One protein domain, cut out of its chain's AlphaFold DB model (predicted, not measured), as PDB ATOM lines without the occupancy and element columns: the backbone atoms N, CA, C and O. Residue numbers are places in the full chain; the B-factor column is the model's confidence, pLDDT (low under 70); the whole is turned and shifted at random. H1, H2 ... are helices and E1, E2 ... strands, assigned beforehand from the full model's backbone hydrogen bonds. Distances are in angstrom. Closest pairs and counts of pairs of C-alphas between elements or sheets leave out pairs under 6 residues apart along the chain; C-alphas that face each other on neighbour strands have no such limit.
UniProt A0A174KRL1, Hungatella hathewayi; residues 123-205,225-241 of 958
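What this domain is: This is residues 123 to 205 and 225 to 241 of the 958 residues of a protein of Hungatella hathewayi (UniProt A0A174KRL1). What is the main picture? The chain winds as a short solenoid of stacked turns, passing between two sheets that face each other, the parallel E3, E6 and E8 and the strands E2, E4, E7 and E9 of a five-strand sheet; the hairpin E1 and E2 and helix H1 cover one end, and E5 lies at a side of the winding. What is it made of? The printed part has 100 residues, with one named helix and nine named strands in the order H1, then E1 to E9; the class is mixed, helices and strands. The larger sheet has the order E1, E2, E4, E7, E9 and is mixed. How is it shaped? It is compact, with a radius of gyration of the C-alphas of 12.5 A, and its outline is rounded, with spans of 33 by 30 by 26 A.

Where its parts are: Where does the first element begin? H1, residues 124 to 134, begins at C-alpha 124 at (546.027, 299.411, 382.352) and is 15.5 A long. Which strands follow before the cut? E1 is residues 140 to 144, 14.0 A, E2 residues 151 to 155, 13.4 A, E3 residues 165 to 167 and E4 residues 174 to 177. E5 is residues 180 to 183, E6 residues 189 to 191 and E7 residues 199 to 203, 13.8 A. Which strands come after it? E8 is residues 227 to 231, and E9, residues 236 to 240, 13.4 A, ends with C-alpha 240 at (534.781, 315.491, 390.888).

How they stand to each other: How is the larger sheet paired? E1 and E2 are an antiparallel hairpin, with N 141 and O 154 at 2.9 A. The pairs E2 and E4, E4 and E7, and E7 and E9 are parallel, with N 153 and O 176 at 2.9 A, N 175 and O 200 at 2.8 A, and N 203 and O 239 at 2.8 A. How is the smaller sheet paired? E6 is its inner strand, parallel to E3, with N 167 and O 190 at 2.8 A, and to E8, with N 191 and O 230 at 2.8 A. Where is H1? H1 and the larger sheet make two layers, a helix on one face of a sheet, with a height over the sheet of 8.4 A; it runs along E1, at 8 degrees on the local plane, and the closest C-alphas, those of Asn 132 and Val 141, are 5.7 A apart. It is also on the smaller sheet, the C-alphas of Trp 134 and Leu 165 being 6.9 A apart, and every O i to N i+4 pair inside it is within hydrogen-bond range. Where is E5? E4 runs on into E5 across a break of 2 residues, at 79 degrees, and E5 pairs with no named strand.

The domain as a whole: How large is it? The two C-alphas farthest apart, those of Tyr 147 and Asn 226, are 35.8 A apart. Where is the cut? Residues 206 to 224 are not printed, and C-alphas 205 and 225 are 24.4 A apart across it; of the links printed whole, none is long. Where is confidence low? The mean pLDDT of the printed part is 83.3, and it is under 70 at residues 137, 158 to 162, 184 to 187, 194 to 197 and 225.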
ATOM      1  N   GLY A 123     549.933 299.898 379.369       80.50
ATOM      2  CA  GLY A 123     548.537 300.286 379.554       80.50
ATOM      3  C   GLY A 123     548.020 299.982 380.966       80.50
ATOM      4  O   GLY A 123     548.758 300.095 381.944       80.50
ATOM      5  N   VAL A 124     546.750 299.579 381.073       87.56
ATOM      6  CA  VAL A 124     546.027 299.411 382.352       87.56
ATOM      7  C   VAL A 124     546.754 298.488 383.341       87.56
ATOM      8  O   VAL A 124     546.810 298.791 384.531       87.56
ATOM      9  N   GLU A 125     547.371 297.398 382.870       86.44
ATOM     10  CA  GLU A 125     548.116 296.473 383.738       86.44
ATOM     11  C   GLU A 125     549.339 297.133 384.402       86.44
ATOM     12  O   GLU A 125     549.661 296.801 385.543       86.44
ATOM     13  N   LYS A 126     549.994 298.089 383.722       87.62
ATOM     14  CA  LYS A 126     551.087 298.892 384.295       87.62
ATOM     15  C   LYS A 126     550.536 299.864 385.335       87.62
ATOM     16  O   LYS A 126     550.969 299.817 386.477       87.62
ATOM     17  N   LEU A 127     549.532 300.663 384.970       89.75
ATOM     18  CA  LEU A 127     548.902 301.650 385.856       89.75
ATOM     19  C   LEU A 127     548.431 301.028 387.187       89.75
ATOM     20  O   LEU A 127     548.693 301.566 388.263       89.75
ATOM     21  N   VAL A 128     547.793 299.856 387.132       92.06
ATOM     22  CA  VAL A 128     547.358 299.118 388.330       92.06
ATOM     23  C   VAL A 128     548.541 298.566 389.129       92.06
ATOM     24  O   VAL A 128     548.502 298.589 390.361       92.06
ATOM     25  N   ALA A 129     549.600 298.083 388.474       88.62
ATOM     26  CA  ALA A 129     550.807 297.632 389.163       88.62
ATOM     27  C   ALA A 129     551.541 298.792 389.859       88.62
ATOM     28  O   ALA A 129     551.970 298.630 391.002       88.62
ATOM     29  N   ASP A 130     551.627 299.958 389.220       87.75
ATOM     30  CA  ASP A 130     552.307 301.144 389.741       87.75
ATOM     31  C   ASP A 130     551.582 301.705 390.975       87.75
ATOM     32  O   ASP A 130     552.202 301.851 392.032       87.75
ATOM     33  N   ILE A 131     550.255 301.901 390.908       89.31
ATOM     34  CA  ILE A 131     549.455 302.375 392.057       89.31
ATOM     35  C   ILE A 131     549.561 301.401 393.241       89.31
ATOM     36  O   ILE A 131     549.780 301.831 394.374       89.31
ATOM     37  N   ASN A 132     549.452 300.087 393.003       89.31
ATOM     38  CA  ASN A 132     549.586 299.086 394.068       89.31
ATOM     39  C   ASN A 132     551.017 298.979 394.627       89.31
ATOM     40  O   ASN A 132     551.189 298.626 395.795       89.31
ATOM     41  N   THR A 133     552.040 299.294 393.826       87.69
ATOM     42  CA  THR A 133     553.443 299.316 394.267       87.69
ATOM     43  C   THR A 133     553.725 300.540 395.136       87.69
ATOM     44  O   THR A 133     554.317 300.395 396.204       87.69
ATOM     45  N   TRP A 134     553.236 301.720 394.750       84.19
ATOM     46  CA  TRP A 134     553.286 302.933 395.577       84.19
ATOM     47  C   TRP A 134     552.471 302.780 396.878       84.19
ATOM     48  O   TRP A 134     552.915 303.166 397.958       84.19
ATOM     49  N   ALA A 135     551.308 302.125 396.816       81.62
ATOM     50  CA  ALA A 135     550.452 301.878 397.977       81.62
ATOM     51  C   ALA A 135     550.944 300.751 398.916       81.62
ATOM     52  O   ALA A 135     550.292 300.477 399.932       81.62
ATOM     53  N   ALA A 136     552.058 300.077 398.601       75.69
ATOM     54  CA  ALA A 136     552.463 298.812 399.214       75.69
ATOM     55  C   ALA A 136     552.609 298.883 400.750       75.69
ATOM     56  O   ALA A 136     553.591 299.379 401.297       75.69
ATOM     57  N   GLY A 137     551.622 298.322 401.457       64.06
ATOM     58  CA  GLY A 137     551.561 298.275 402.923       64.06
ATOM     59  C   GLY A 137     550.744 299.395 403.583       64.06
ATOM     60  O   GLY A 137     550.394 299.257 404.753       64.06
ATOM     61  N   ASN A 138     550.367 300.445 402.845       70.88
ATOM     62  CA  ASN A 138     549.609 301.585 403.379       70.88
ATOM     63  C   ASN A 138     548.086 301.368 403.419       70.88
ATOM     64  O   ASN A 138     547.401 302.121 404.103       70.88
ATOM     65  N   GLY A 139     547.539 300.354 402.739       80.19
ATOM     66  CA  GLY A 139     546.104 300.017 402.801       80.19
ATOM     67  C   GLY A 139     545.217 300.677 401.737       80.19
ATOM     68  O   GLY A 139     543.992 300.648 401.869       80.19
ATOM     69  N   ILE A 140     545.819 301.240 400.686       89.06
ATOM     70  CA  ILE A 140     545.154 301.540 399.407       89.06
ATOM     71  C   ILE A 140     545.366 300.354 398.451       89.06
ATOM     72  O   ILE A 140     546.404 299.695 398.517       89.06
ATOM     73  N   VAL A 141     544.383 300.070 397.592       90.88
ATOM     74  CA  VAL A 141     544.436 299.030 396.548       90.88
ATOM     75  C   VAL A 141     543.783 299.562 395.269       90.88
ATOM     76  O   VAL A 141     542.724 300.188 395.339       90.88
ATOM     77  N   ALA A 142     544.392 299.295 394.113       93.50
ATOM     78  CA  ALA A 142     543.804 299.534 392.795       93.50
ATOM     79  C   ALA A 142     543.434 298.208 392.114       93.50
ATOM     80  O   ALA A 142     544.238 297.276 392.100       93.50
ATOM     81  N   GLU A 143     542.247 298.128 391.518       94.06
ATOM     82  CA  GLU A 143     541.772 296.961 390.761       94.06
ATOM     83  C   GLU A 143     541.125 297.413 389.439       94.06
ATOM     84  O   GLU A 143     540.641 298.539 389.336       94.06
ATOM     85  N   VAL A 144     541.123 296.547 388.421       94.19
ATOM     86  CA  VAL A 144     540.404 296.796 387.157       94.19
ATOM     87  C   VAL A 144     538.959 296.330 387.310       94.19
ATOM     88  O   VAL A 144     538.735 295.176 387.691       94.19
ATOM     89  N   ASP A 145     537.980 297.171 386.976       89.31
ATOM     90  CA  ASP A 145     536.591 296.723 386.901       89.31
ATOM     91  C   ASP A 145     536.399 295.734 385.742       89.31
ATOM     92  O   ASP A 145     536.757 295.992 384.592       89.31
ATOM     93  N   ALA A 146     535.800 294.584 386.048       79.69
ATOM     94  CA  ALA A 146     535.656 293.477 385.106       79.69
ATOM     95  C   ALA A 146     534.602 293.704 383.999       79.69
ATOM     96  O   ALA A 146     534.444 292.834 383.138       79.69
ATOM     97  N   TYR A 147     533.868 294.822 384.023       79.12
ATOM     98  CA  TYR A 147     532.812 295.162 383.068       79.12
ATOM     99  C   TYR A 147     533.131 296.407 382.237       79.12
ATOM    100  O   TYR A 147     532.849 296.389 381.037       79.12
ATOM    101  N   SER A 148     533.693 297.465 382.833       84.38
ATOM    102  CA  SER A 148     534.076 298.684 382.100       84.38
ATOM    103  C   SER A 148     535.544 298.718 381.669       84.38
ATOM    104  O   SER A 148     535.847 299.284 380.621       84.38
ATOM    105  N   GLY A 149     536.446 298.078 382.420       82.50
ATOM    106  CA  GLY A 149     537.896 298.183 382.220       82.50
ATOM    107  C   GLY A 149     538.549 299.395 382.898       82.50
ATOM    108  O   GLY A 149     539.758 299.577 382.762       82.50
ATOM    109  N   ASP A 150     537.779 300.196 383.642       90.31
ATOM    110  CA  ASP A 150     538.290 301.316 384.440       90.31
ATOM    111  C   ASP A 150     539.121 300.829 385.640       90.31
ATOM    112  O   ASP A 150     538.956 299.706 386.123       90.31
ATOM    113  N   VAL A 151     539.991 301.693 386.169       94.56
ATOM    114  CA  VAL A 151     540.793 301.417 387.370       94.56
ATOM    115  C   VAL A 151     540.118 302.019 388.597       94.56
ATOM    116  O   VAL A 151     540.126 303.235 388.777       94.56
ATOM    117  N   ILE A 152     539.573 301.185 389.481       94.94
ATOM    118  CA  ILE A 152     538.963 301.632 390.739       94.94
ATOM    119  C   ILE A 152     540.017 301.586 391.850       94.94
ATOM    120  O   ILE A 152     540.556 300.524 392.168       94.94
ATOM    121  N   VAL A 153     540.287 302.732 392.478       94.06
ATOM    122  CA  VAL A 153     541.230 302.864 393.599       94.06
ATOM    123  C   VAL A 153     540.455 303.008 394.907       94.06
ATOM    124  O   VAL A 153     539.670 303.942 395.081       94.06
ATOM    125  N   THR A 154     540.667 302.088 395.847       93.69
ATOM    126  CA  THR A 154     539.914 301.994 397.110       93.69
ATOM    127  C   THR A 154     540.834 301.855 398.326       93.69
ATOM    128  O   THR A 154     542.051 301.729 398.200       93.69
ATOM    129  N   GLY A 155     540.252 301.878 399.528       88.44
ATOM    130  CA  GLY A 155     540.975 301.687 400.786       88.44
ATOM    131  C   GLY A 155     541.325 302.996 401.496       88.44
ATOM    132  O   GLY A 155     540.723 304.043 401.246       88.44
ATOM    133  N   LYS A 156     542.261 302.931 402.446       85.44
ATOM    134  CA  LYS A 156     542.673 304.082 403.257       85.44
ATOM    135  C   LYS A 156     544.116 303.949 403.734       85.44
ATOM    136  O   LYS A 156     544.468 302.918 404.300       85.44
ATOM    137  N   THR A 157     544.886 305.031 403.620       77.81
ATOM    138  CA  THR A 157     546.219 305.155 404.225       77.81
ATOM    139  C   THR A 157     546.171 305.001 405.749       77.81
ATOM    140  O   THR A 157     545.541 305.804 406.446       77.81
ATOM    141  N   THR A 158     546.852 303.984 406.278       65.06
ATOM    142  CA  THR A 158     547.050 303.742 407.724       65.06
ATOM    143  C   THR A 158     548.192 304.567 408.329       65.06
ATOM    144  O   THR A 158     548.251 304.738 409.547       65.06
ATOM    145  N   THR A 159     549.058 305.103 407.473       64.69
ATOM    146  CA  THR A 159     550.217 305.962 407.749       64.69
ATOM    147  C   THR A 159     550.273 307.061 406.691       64.69
ATOM    148  O   THR A 159     549.782 306.853 405.586       64.69
ATOM    149  N   GLU A 160     550.838 308.231 407.006       63.75
ATOM    150  CA  GLU A 160     550.990 309.297 406.004       63.75
ATOM    151  C   GLU A 160     551.881 308.821 404.848       63.75
ATOM    152  O   GLU A 160     552.955 308.265 405.081       63.75
ATOM    153  N   ALA A 161     551.436 309.031 403.607       62.03
ATOM    154  CA  ALA A 161     552.266 308.759 402.436       62.03
ATOM    155  C   ALA A 161     553.380 309.819 402.336       62.03
ATOM    156  O   ALA A 161     553.103 311.014 402.443       62.03
ATOM    157  N   SER A 162     554.629 309.384 402.143       61.62
ATOM    158  CA  SER A 162     555.809 310.263 402.073       61.62
ATOM    159  C   SER A 162     556.221 310.663 400.655       61.62
ATOM    160  O   SER A 162     557.069 311.539 400.499       61.62
ATOM    161  N   ASP A 163     555.637 310.026 399.638       70.12
ATOM    162  CA  ASP A 163     556.129 310.050 398.260       70.12
ATOM    163  C   ASP A 163     554.973 310.382 397.295       70.12
ATOM    164  O   ASP A 163     553.849 309.896 397.469       70.12
ATOM    165  N   LYS A 164     555.251 311.186 396.261       78.25
ATOM    166  CA  LYS A 164     554.317 311.537 395.173       78.25
ATOM    167  C   LYS A 164     553.834 310.285 394.430       78.25
ATOM    168  O   LYS A 164     554.646 309.432 394.078       78.25
ATOM    169  N   LEU A 165     552.536 310.205 394.127       84.94
ATOM    170  CA  LEU A 165     551.998 309.240 393.164       84.94
ATOM    171  C   LEU A 165     552.004 309.862 391.763       84.94
ATOM    172  O   LEU A 165     551.285 310.833 391.533       84.94
ATOM    173  N   GLU A 166     552.785 309.314 390.833       86.56
ATOM    174  CA  GLU A 166     552.736 309.698 389.414       86.56
ATOM    175  C   GLU A 166     551.876 308.715 388.608       86.56
ATOM    176  O   GLU A 166     551.987 307.502 388.776       86.56
ATOM    177  N   LEU A 167     550.984 309.248 387.765       88.81
ATOM    178  CA  LEU A 167     549.996 308.494 386.993       88.81
ATOM    179  C   LEU A 167     550.141 308.757 385.489       88.81
ATOM    180  O   LEU A 167     549.827 309.844 384.997       88.81
ATOM    181  N   GLU A 168     550.538 307.718 384.762       89.12
ATOM    182  CA  GLU A 168     550.434 307.615 383.304       89.12
ATOM    183  C   GLU A 168     549.092 306.934 382.975       89.12
ATOM    184  O   GLU A 168     548.953 305.719 383.133       89.12
ATOM    185  N   ILE A 169     548.070 307.707 382.589       89.44
ATOM    186  CA  ILE A 169     546.718 307.175 382.327       89.44
ATOM    187  C   ILE A 169     546.562 306.855 380.823       89.44
ATOM    188  O   ILE A 169     546.651 307.775 380.010       89.44
ATOM    189  N   PRO A 170     546.339 305.584 380.424       86.88
ATOM    190  CA  PRO A 170     546.254 305.202 379.011       86.88
ATOM    191  C   PRO A 170     544.995 305.722 378.301       86.88
ATOM    192  O   PRO A 170     543.992 306.025 378.940       86.88
ATOM    193  N   GLU A 171     545.032 305.734 376.962       84.88
ATOM    194  CA  GLU A 171     543.916 306.154 376.094       84.88
ATOM    195  C   GLU A 171     542.570 305.534 376.500       84.88
ATOM    196  O   GLU A 171     542.437 304.310 376.560       84.88
ATOM    197  N   ASN A 172     541.549 306.382 376.670       85.44
ATOM    198  CA  ASN A 172     540.174 306.009 377.033       85.44
ATOM    199  C   ASN A 172     540.015 305.295 378.400       85.44
ATOM    200  O   ASN A 172     539.022 304.594 378.600       85.44
ATOM    201  N   VAL A 173     540.959 305.438 379.340       89.62
ATOM    202  CA  VAL A 173     540.863 304.837 380.687       89.62
ATOM    203  C   VAL A 173     540.344 305.850 381.711       89.62
ATOM    204  O   VAL A 173     540.877 306.958 381.819       89.62
ATOM    205  N   THR A 174     539.365 305.449 382.532       93.12
ATOM    206  CA  THR A 174     539.028 306.163 383.776       93.12
ATOM    207  C   THR A 174     539.823 305.592 384.947       93.12
ATOM    208  O   THR A 174     539.868 304.378 385.153       93.12
ATOM    209  N   VAL A 175     540.389 306.464 385.777       94.31
ATOM    210  CA  VAL A 175     540.809 306.139 387.147       94.31
ATOM    211  C   VAL A 175     539.754 306.685 388.101       94.31
ATOM    212  O   VAL A 175     539.571 307.897 388.172       94.31
ATOM    213  N   GLU A 176     539.052 305.822 388.835       95.44
ATOM    214  CA  GLU A 176     538.040 306.232 389.811       95.44
ATOM    215  C   GLU A 176     538.574 306.141 391.247       95.44
ATOM    216  O   GLU A 176     538.763 305.062 391.814       95.44
ATOM    217  N   TRP A 177     538.800 307.300 391.856       95.12
ATOM    218  CA  TRP A 177     539.375 307.439 393.183       95.12
ATOM    219  C   TRP A 177     538.303 307.478 394.284       95.12
ATOM    220  O   TRP A 177     537.653 308.498 394.545       95.12
ATOM    221  N   ARG A 178     538.172 306.352 394.992       93.94
ATOM    222  CA  ARG A 178     537.341 306.168 396.198       93.94
ATOM    223  C   ARG A 178     538.171 306.031 397.482       93.94
ATOM    224  O   ARG A 178     537.617 305.801 398.554       93.94
ATOM    225  N   ALA A 179     539.499 306.116 397.392       90.12
ATOM    226  CA  ALA A 179     540.399 305.906 398.521       90.12
ATOM    227  C   ALA A 179     540.558 307.152 399.410       90.12
ATOM    228  O   ALA A 179     540.438 308.287 398.949       90.12
ATOM    229  N   VAL A 180     540.884 306.942 400.687       89.81
ATOM    230  CA  VAL A 180     541.261 308.014 401.624       89.81
ATOM    231  C   VAL A 180     542.781 308.073 401.758       89.81
ATOM    232  O   VAL A 180     543.400 307.150 402.285       89.81
ATOM    233  N   LEU A 181     543.364 309.176 401.303       86.50
ATOM    234  CA  LEU A 181     544.790 309.455 401.234       86.50
ATOM    235  C   LEU A 181     545.117 310.724 402.023       86.50
ATOM    236  O   LEU A 181     544.555 311.797 401.802       86.50
ATOM    237  N   THR A 182     546.052 310.591 402.957       80.94
ATOM    238  CA  THR A 182     546.620 311.700 403.724       80.94
ATOM    239  C   THR A 182     548.141 311.662 403.577       80.94
ATOM    240  O   THR A 182     548.759 310.630 403.837       80.94
ATOM    241  N   SER A 183     548.735 312.765 403.123       70.81
ATOM    242  CA  SER A 183     550.164 312.879 402.806       70.81
ATOM    243  C   SER A 183     550.736 314.189 403.342       70.81
ATOM    244  O   SER A 183     550.115 315.240 403.194       70.81
ATOM    245  N   SER A 184     551.928 314.139 403.933       61.34
ATOM    246  CA  SER A 184     552.695 315.310 404.393       61.34
ATOM    247  C   SER A 184     553.848 315.694 403.456       61.34
ATOM    248  O   SER A 184     554.681 316.536 403.798       61.34
ATOM    249  N   ALA A 185     553.880 315.093 402.266       59.88
ATOM    250  CA  ALA A 185     554.927 315.247 401.268       59.88
ATOM    251  C   ALA A 185     554.618 316.336 400.219       59.88
ATOM    252  O   ALA A 185     553.841 317.260 400.462       59.88
ATOM    253  N   GLU A 186     555.275 316.211 399.064       63.91
ATOM    254  CA  GLU A 186     555.134 317.029 397.852       63.91
ATOM    255  C   GLU A 186     553.759 316.741 397.163       63.91
ATOM    256  O   GLU A 186     552.820 316.348 397.870       63.91
ATOM    257  N   PRO A 187     553.520 316.951 395.846       67.88
ATOM    258  CA  PRO A 187     552.157 316.922 395.327       67.88
ATOM    259  C   PRO A 187     551.598 315.500 395.374       67.88
ATOM    260  O   PRO A 187     552.288 314.529 395.067       67.88
ATOM    261  N   VAL A 188     550.347 315.365 395.806       79.62
ATOM    262  CA  VAL A 188     549.857 314.075 396.325       79.62
ATOM    263  C   VAL A 188     549.502 313.102 395.201       79.62
ATOM    264  O   VAL A 188     549.831 311.921 395.297       79.62
ATOM    265  N   ILE A 189     548.903 313.602 394.119       88.25
ATOM    266  CA  ILE A 189     548.715 312.873 392.860       88.25
ATOM    267  C   ILE A 189     549.167 313.774 391.705       88.25
ATOM    268  O   ILE A 189     548.668 314.890 391.561       88.25
ATOM    269  N   GLY A 190     550.102 313.299 390.885       87.94
ATOM    270  CA  GLY A 190     550.563 313.953 389.662       87.94
ATOM    271  C   GLY A 190     550.207 313.131 388.426       87.94
ATOM    272  O   GLY A 190     550.644 311.994 388.306       87.94
ATOM    273  N   ILE A 191     549.455 313.695 387.488       88.19
ATOM    274  CA  ILE A 191     549.125 313.062 386.205       88.19
ATOM    275  C   ILE A 191     550.113 313.574 385.146       88.19
ATOM    276  O   ILE A 191     550.289 314.791 385.013       88.19
ATOM    277  N   VAL A 192     550.781 312.661 384.433       84.62
ATOM    278  CA  VAL A 192     551.982 312.939 383.612       84.62
ATOM    279  C   VAL A 192     551.899 312.350 382.191       84.62
ATOM    280  O   VAL A 192     551.031 311.530 381.887       84.62
ATOM    281  N   GLU A 193     552.791 312.789 381.294       70.50
ATOM    282  CA  GLU A 193     552.763 312.448 379.861       70.50
ATOM    283  C   GLU A 193     553.337 311.054 379.508       70.50
ATOM    284  O   GLU A 193     554.416 310.934 378.940       70.50
ATOM    285  N   GLU A 194     552.535 310.009 379.715       57.53
ATOM    286  CA  GLU A 194     552.135 309.122 378.596       57.53
ATOM    287  C   GLU A 194     550.592 309.056 378.524       57.53
ATOM    288  O   GLU A 194     549.977 308.022 378.267       57.53
ATOM    289  N   SER A 195     549.942 310.190 378.801       56.22
ATOM    290  CA  SER A 195     548.488 310.310 378.845       56.22
ATOM    291  C   SER A 195     547.844 310.180 377.471       56.22
ATOM    292  O   SER A 195     548.115 310.987 376.574       56.22
ATOM    293  N   GLY A 196     546.934 309.224 377.327       57.91
ATOM    294  CA  GLY A 196     546.185 309.052 376.092       57.91
ATOM    295  C   GLY A 196     545.085 310.095 375.879       57.91
ATOM    296  O   GLY A 196     544.676 310.801 376.805       57.91
ATOM    297  N   THR A 197     544.559 310.166 374.655       68.19
ATOM    298  CA  THR A 197     543.338 310.931 374.355       68.19
ATOM    299  C   THR A 197     542.145 310.416 375.163       68.19
ATOM    300  O   THR A 197     542.027 309.209 375.391       68.19
ATOM    301  N   ASP A 198     541.262 311.334 375.558       77.62
ATOM    302  CA  ASP A 198     540.003 311.068 376.269       77.62
ATOM    303  C   ASP A 198     540.161 310.258 377.579       77.62
ATOM    304  O   ASP A 198     539.288 309.486 377.973       77.62
ATOM    305  N   SER A 199     541.287 310.456 378.274       88.75
ATOM    306  CA  SER A 199     541.580 309.862 379.589       88.75
ATOM    307  C   SER A 199     540.899 310.641 380.723       88.75
ATOM    308  O   SER A 199     540.791 311.870 380.660       88.75
ATOM    309  N   ILE A 200     540.474 309.965 381.800       92.56
ATOM    310  CA  ILE A 200     539.752 310.608 382.916       92.56
ATOM    311  C   ILE A 200     540.345 310.220 384.278       92.56
ATOM    312  O   ILE A 200     540.522 309.042 384.581       92.56
ATOM    313  N   PHE A 201     540.567 311.206 385.150       94.06
ATOM    314  CA  PHE A 201     540.769 310.994 386.586       94.06
ATOM    315  C   PHE A 201     539.539 311.489 387.359       94.06
ATOM    316  O   PHE A 201     539.208 312.674 387.324       94.06
ATOM    317  N   SER A 202     538.846 310.588 388.050       95.75
ATOM    318  CA  SER A 202     537.575 310.850 388.728       95.75
ATOM    319  C   SER A 202     537.702 310.715 390.247       95.75
ATOM    320  O   SER A 202     538.347 309.791 390.732       95.75
ATOM    321  N   VAL A 203     537.056 311.597 391.014       95.62
ATOM    322  CA  VAL A 203     536.947 311.523 392.481       95.62
ATOM    323  C   VAL A 203     535.471 311.497 392.873       95.62
ATOM    324  O   VAL A 203     534.735 312.465 392.654       95.62
ATOM    325  N   THR A 204     535.037 310.375 393.447       89.75
ATOM    326  CA  THR A 204     533.614 310.077 393.683       89.75
ATOM    327  C   THR A 204     533.265 310.024 395.170       89.75
ATOM    328  O   THR A 204     532.436 310.806 395.615       89.75
ATOM    329  N   ASP A 205     533.946 309.196 395.965       85.50
ATOM    330  CA  ASP A 205     533.770 309.122 397.433       85.50
ATOM    331  C   ASP A 205     535.084 309.304 398.223       85.50
ATOM    332  O   ASP A 205     535.077 309.333 399.455       85.50
ATOM    333  N   ASP A 225     554.680 321.619 393.056       60.06
ATOM    334  CA  ASP A 225     554.973 320.839 394.267       60.06
ATOM    335  C   ASP A 225     553.952 320.989 395.412       60.06
ATOM    336  O   ASP A 225     554.003 320.249 396.394       60.06
ATOM    337  N   ASN A 226     553.003 321.925 395.285       72.62
ATOM    338  CA  ASN A 226     552.064 322.313 396.350       72.62
ATOM    339  C   ASN A 226     550.584 322.034 396.014       72.62
ATOM    340  O   ASN A 226     549.686 322.619 396.625       72.62
ATOM    341  N   ALA A 227     550.309 321.143 395.057       84.62
ATOM    342  CA  ALA A 227     548.953 320.747 394.674       84.62
ATOM    343  C   ALA A 227     548.548 319.372 395.246       84.62
ATOM    344  O   ALA A 227     549.349 318.438 395.274       84.62
ATOM    345  N   ALA A 228     547.288 319.209 395.666       89.31
ATOM    346  CA  ALA A 228     546.768 317.892 396.055       89.31
ATOM    347  C   ALA A 228     546.516 316.994 394.829       89.31
ATOM    348  O   ALA A 228     546.842 315.809 394.859       89.31
ATOM    349  N   ILE A 229     546.020 317.571 393.730       90.69
ATOM    350  CA  ILE A 229     546.061 316.969 392.391       90.69
ATOM    351  C   ILE A 229     546.770 317.942 391.447       90.69
ATOM    352  O   ILE A 229     546.346 319.089 391.315       90.69
ATOM    353  N   TYR A 230     547.824 317.480 390.778       88.75
ATOM    354  CA  TYR A 230     548.518 318.180 389.700       88.75
ATOM    355  C   TYR A 230     548.304 317.435 388.377       88.75
ATOM    356  O   TYR A 230     548.530 316.229 388.313       88.75
ATOM    357  N   ASN A 231     547.902 318.131 387.314       88.12
ATOM    358  CA  ASN A 231     547.694 317.540 385.991       88.12
ATOM    359  C   ASN A 231     548.532 318.246 384.918       88.12
ATOM    360  O   ASN A 231     548.180 319.349 384.498       88.12
ATOM    361  N   ALA A 232     549.610 317.601 384.465       84.88
ATOM    362  CA  ALA A 232     550.389 318.019 383.294       84.88
ATOM    363  C   ALA A 232     549.921 317.359 381.987       84.88
ATOM    364  O   ALA A 232     550.294 317.812 380.910       84.88
ATOM    365  N   ALA A 233     549.125 316.292 382.071       83.44
ATOM    366  CA  ALA A 233     548.691 315.514 380.921       83.44
ATOM    367  C   ALA A 233     547.730 316.305 380.020       83.44
ATOM    368  O   ALA A 233     546.616 316.640 380.430       83.44
ATOM    369  N   ALA A 234     548.138 316.555 378.771       78.12
ATOM    370  CA  ALA A 234     547.419 317.424 377.840       78.12
ATOM    371  C   ALA A 234     545.940 317.041 377.642       78.12
ATOM    372  O   ALA A 234     545.089 317.925 377.625       78.12
ATOM    373  N   ASN A 235     545.624 315.744 377.540       79.31
ATOM    374  CA  ASN A 235     544.273 315.252 377.232       79.31
ATOM    375  C   ASN A 235     543.562 314.550 378.405       79.31
ATOM    376  O   ASN A 235     542.464 314.024 378.214       79.31
ATOM    377  N   THR A 236     544.140 314.535 379.613       87.81
ATOM    378  CA  THR A 236     543.456 313.957 380.780       87.81
ATOM    379  C   THR A 236     542.519 314.978 381.407       87.81
ATOM    380  O   THR A 236     542.947 316.068 381.788       87.81
ATOM    381  N   SER A 237     541.250 314.607 381.566       91.44
ATOM    382  CA  SER A 237     540.236 315.433 382.225       91.44
ATOM    383  C   SER A 237     540.000 314.992 383.675       91.44
ATOM    384  O   SER A 237     540.080 313.807 383.998       91.44
ATOM    385  N   ILE A 238     539.695 315.945 384.557       93.62
ATOM    386  CA  ILE A 238     539.426 315.714 385.980       93.62
ATOM    387  C   ILE A 238     537.925 315.849 386.246       93.62
ATOM    388  O   ILE A 238     537.319 316.878 385.939       93.62
ATOM    389  N   LEU A 239     537.330 314.835 386.870       95.62
ATOM    390  CA  LEU A 239     535.924 314.808 387.273       95.62
ATOM    391  C   LEU A 239     535.815 314.695 388.797       95.62
ATOM    392  O   LEU A 239     536.400 313.803 389.399       95.62
ATOM    393  N   VAL A 240     535.043 315.568 389.441       97.19
ATOM    394  CA  VAL A 240     534.781 315.491 390.888       97.19
ATOM    395  C   VAL A 240     533.277 315.471 391.116       97.19
ATOM    396  O   VAL A 240     532.627 316.513 391.050       97.19
ATOM    397  N   SER A 241     532.709 314.291 391.369       94.75
ATOM    398  CA  SER A 241     531.278 314.127 391.683       94.75
ATOM    399  C   SER A 241     531.005 314.010 393.186       94.75
ATOM    400  O   SER A 241     529.852 314.022 393.611       94.75
TER     401      SER A 241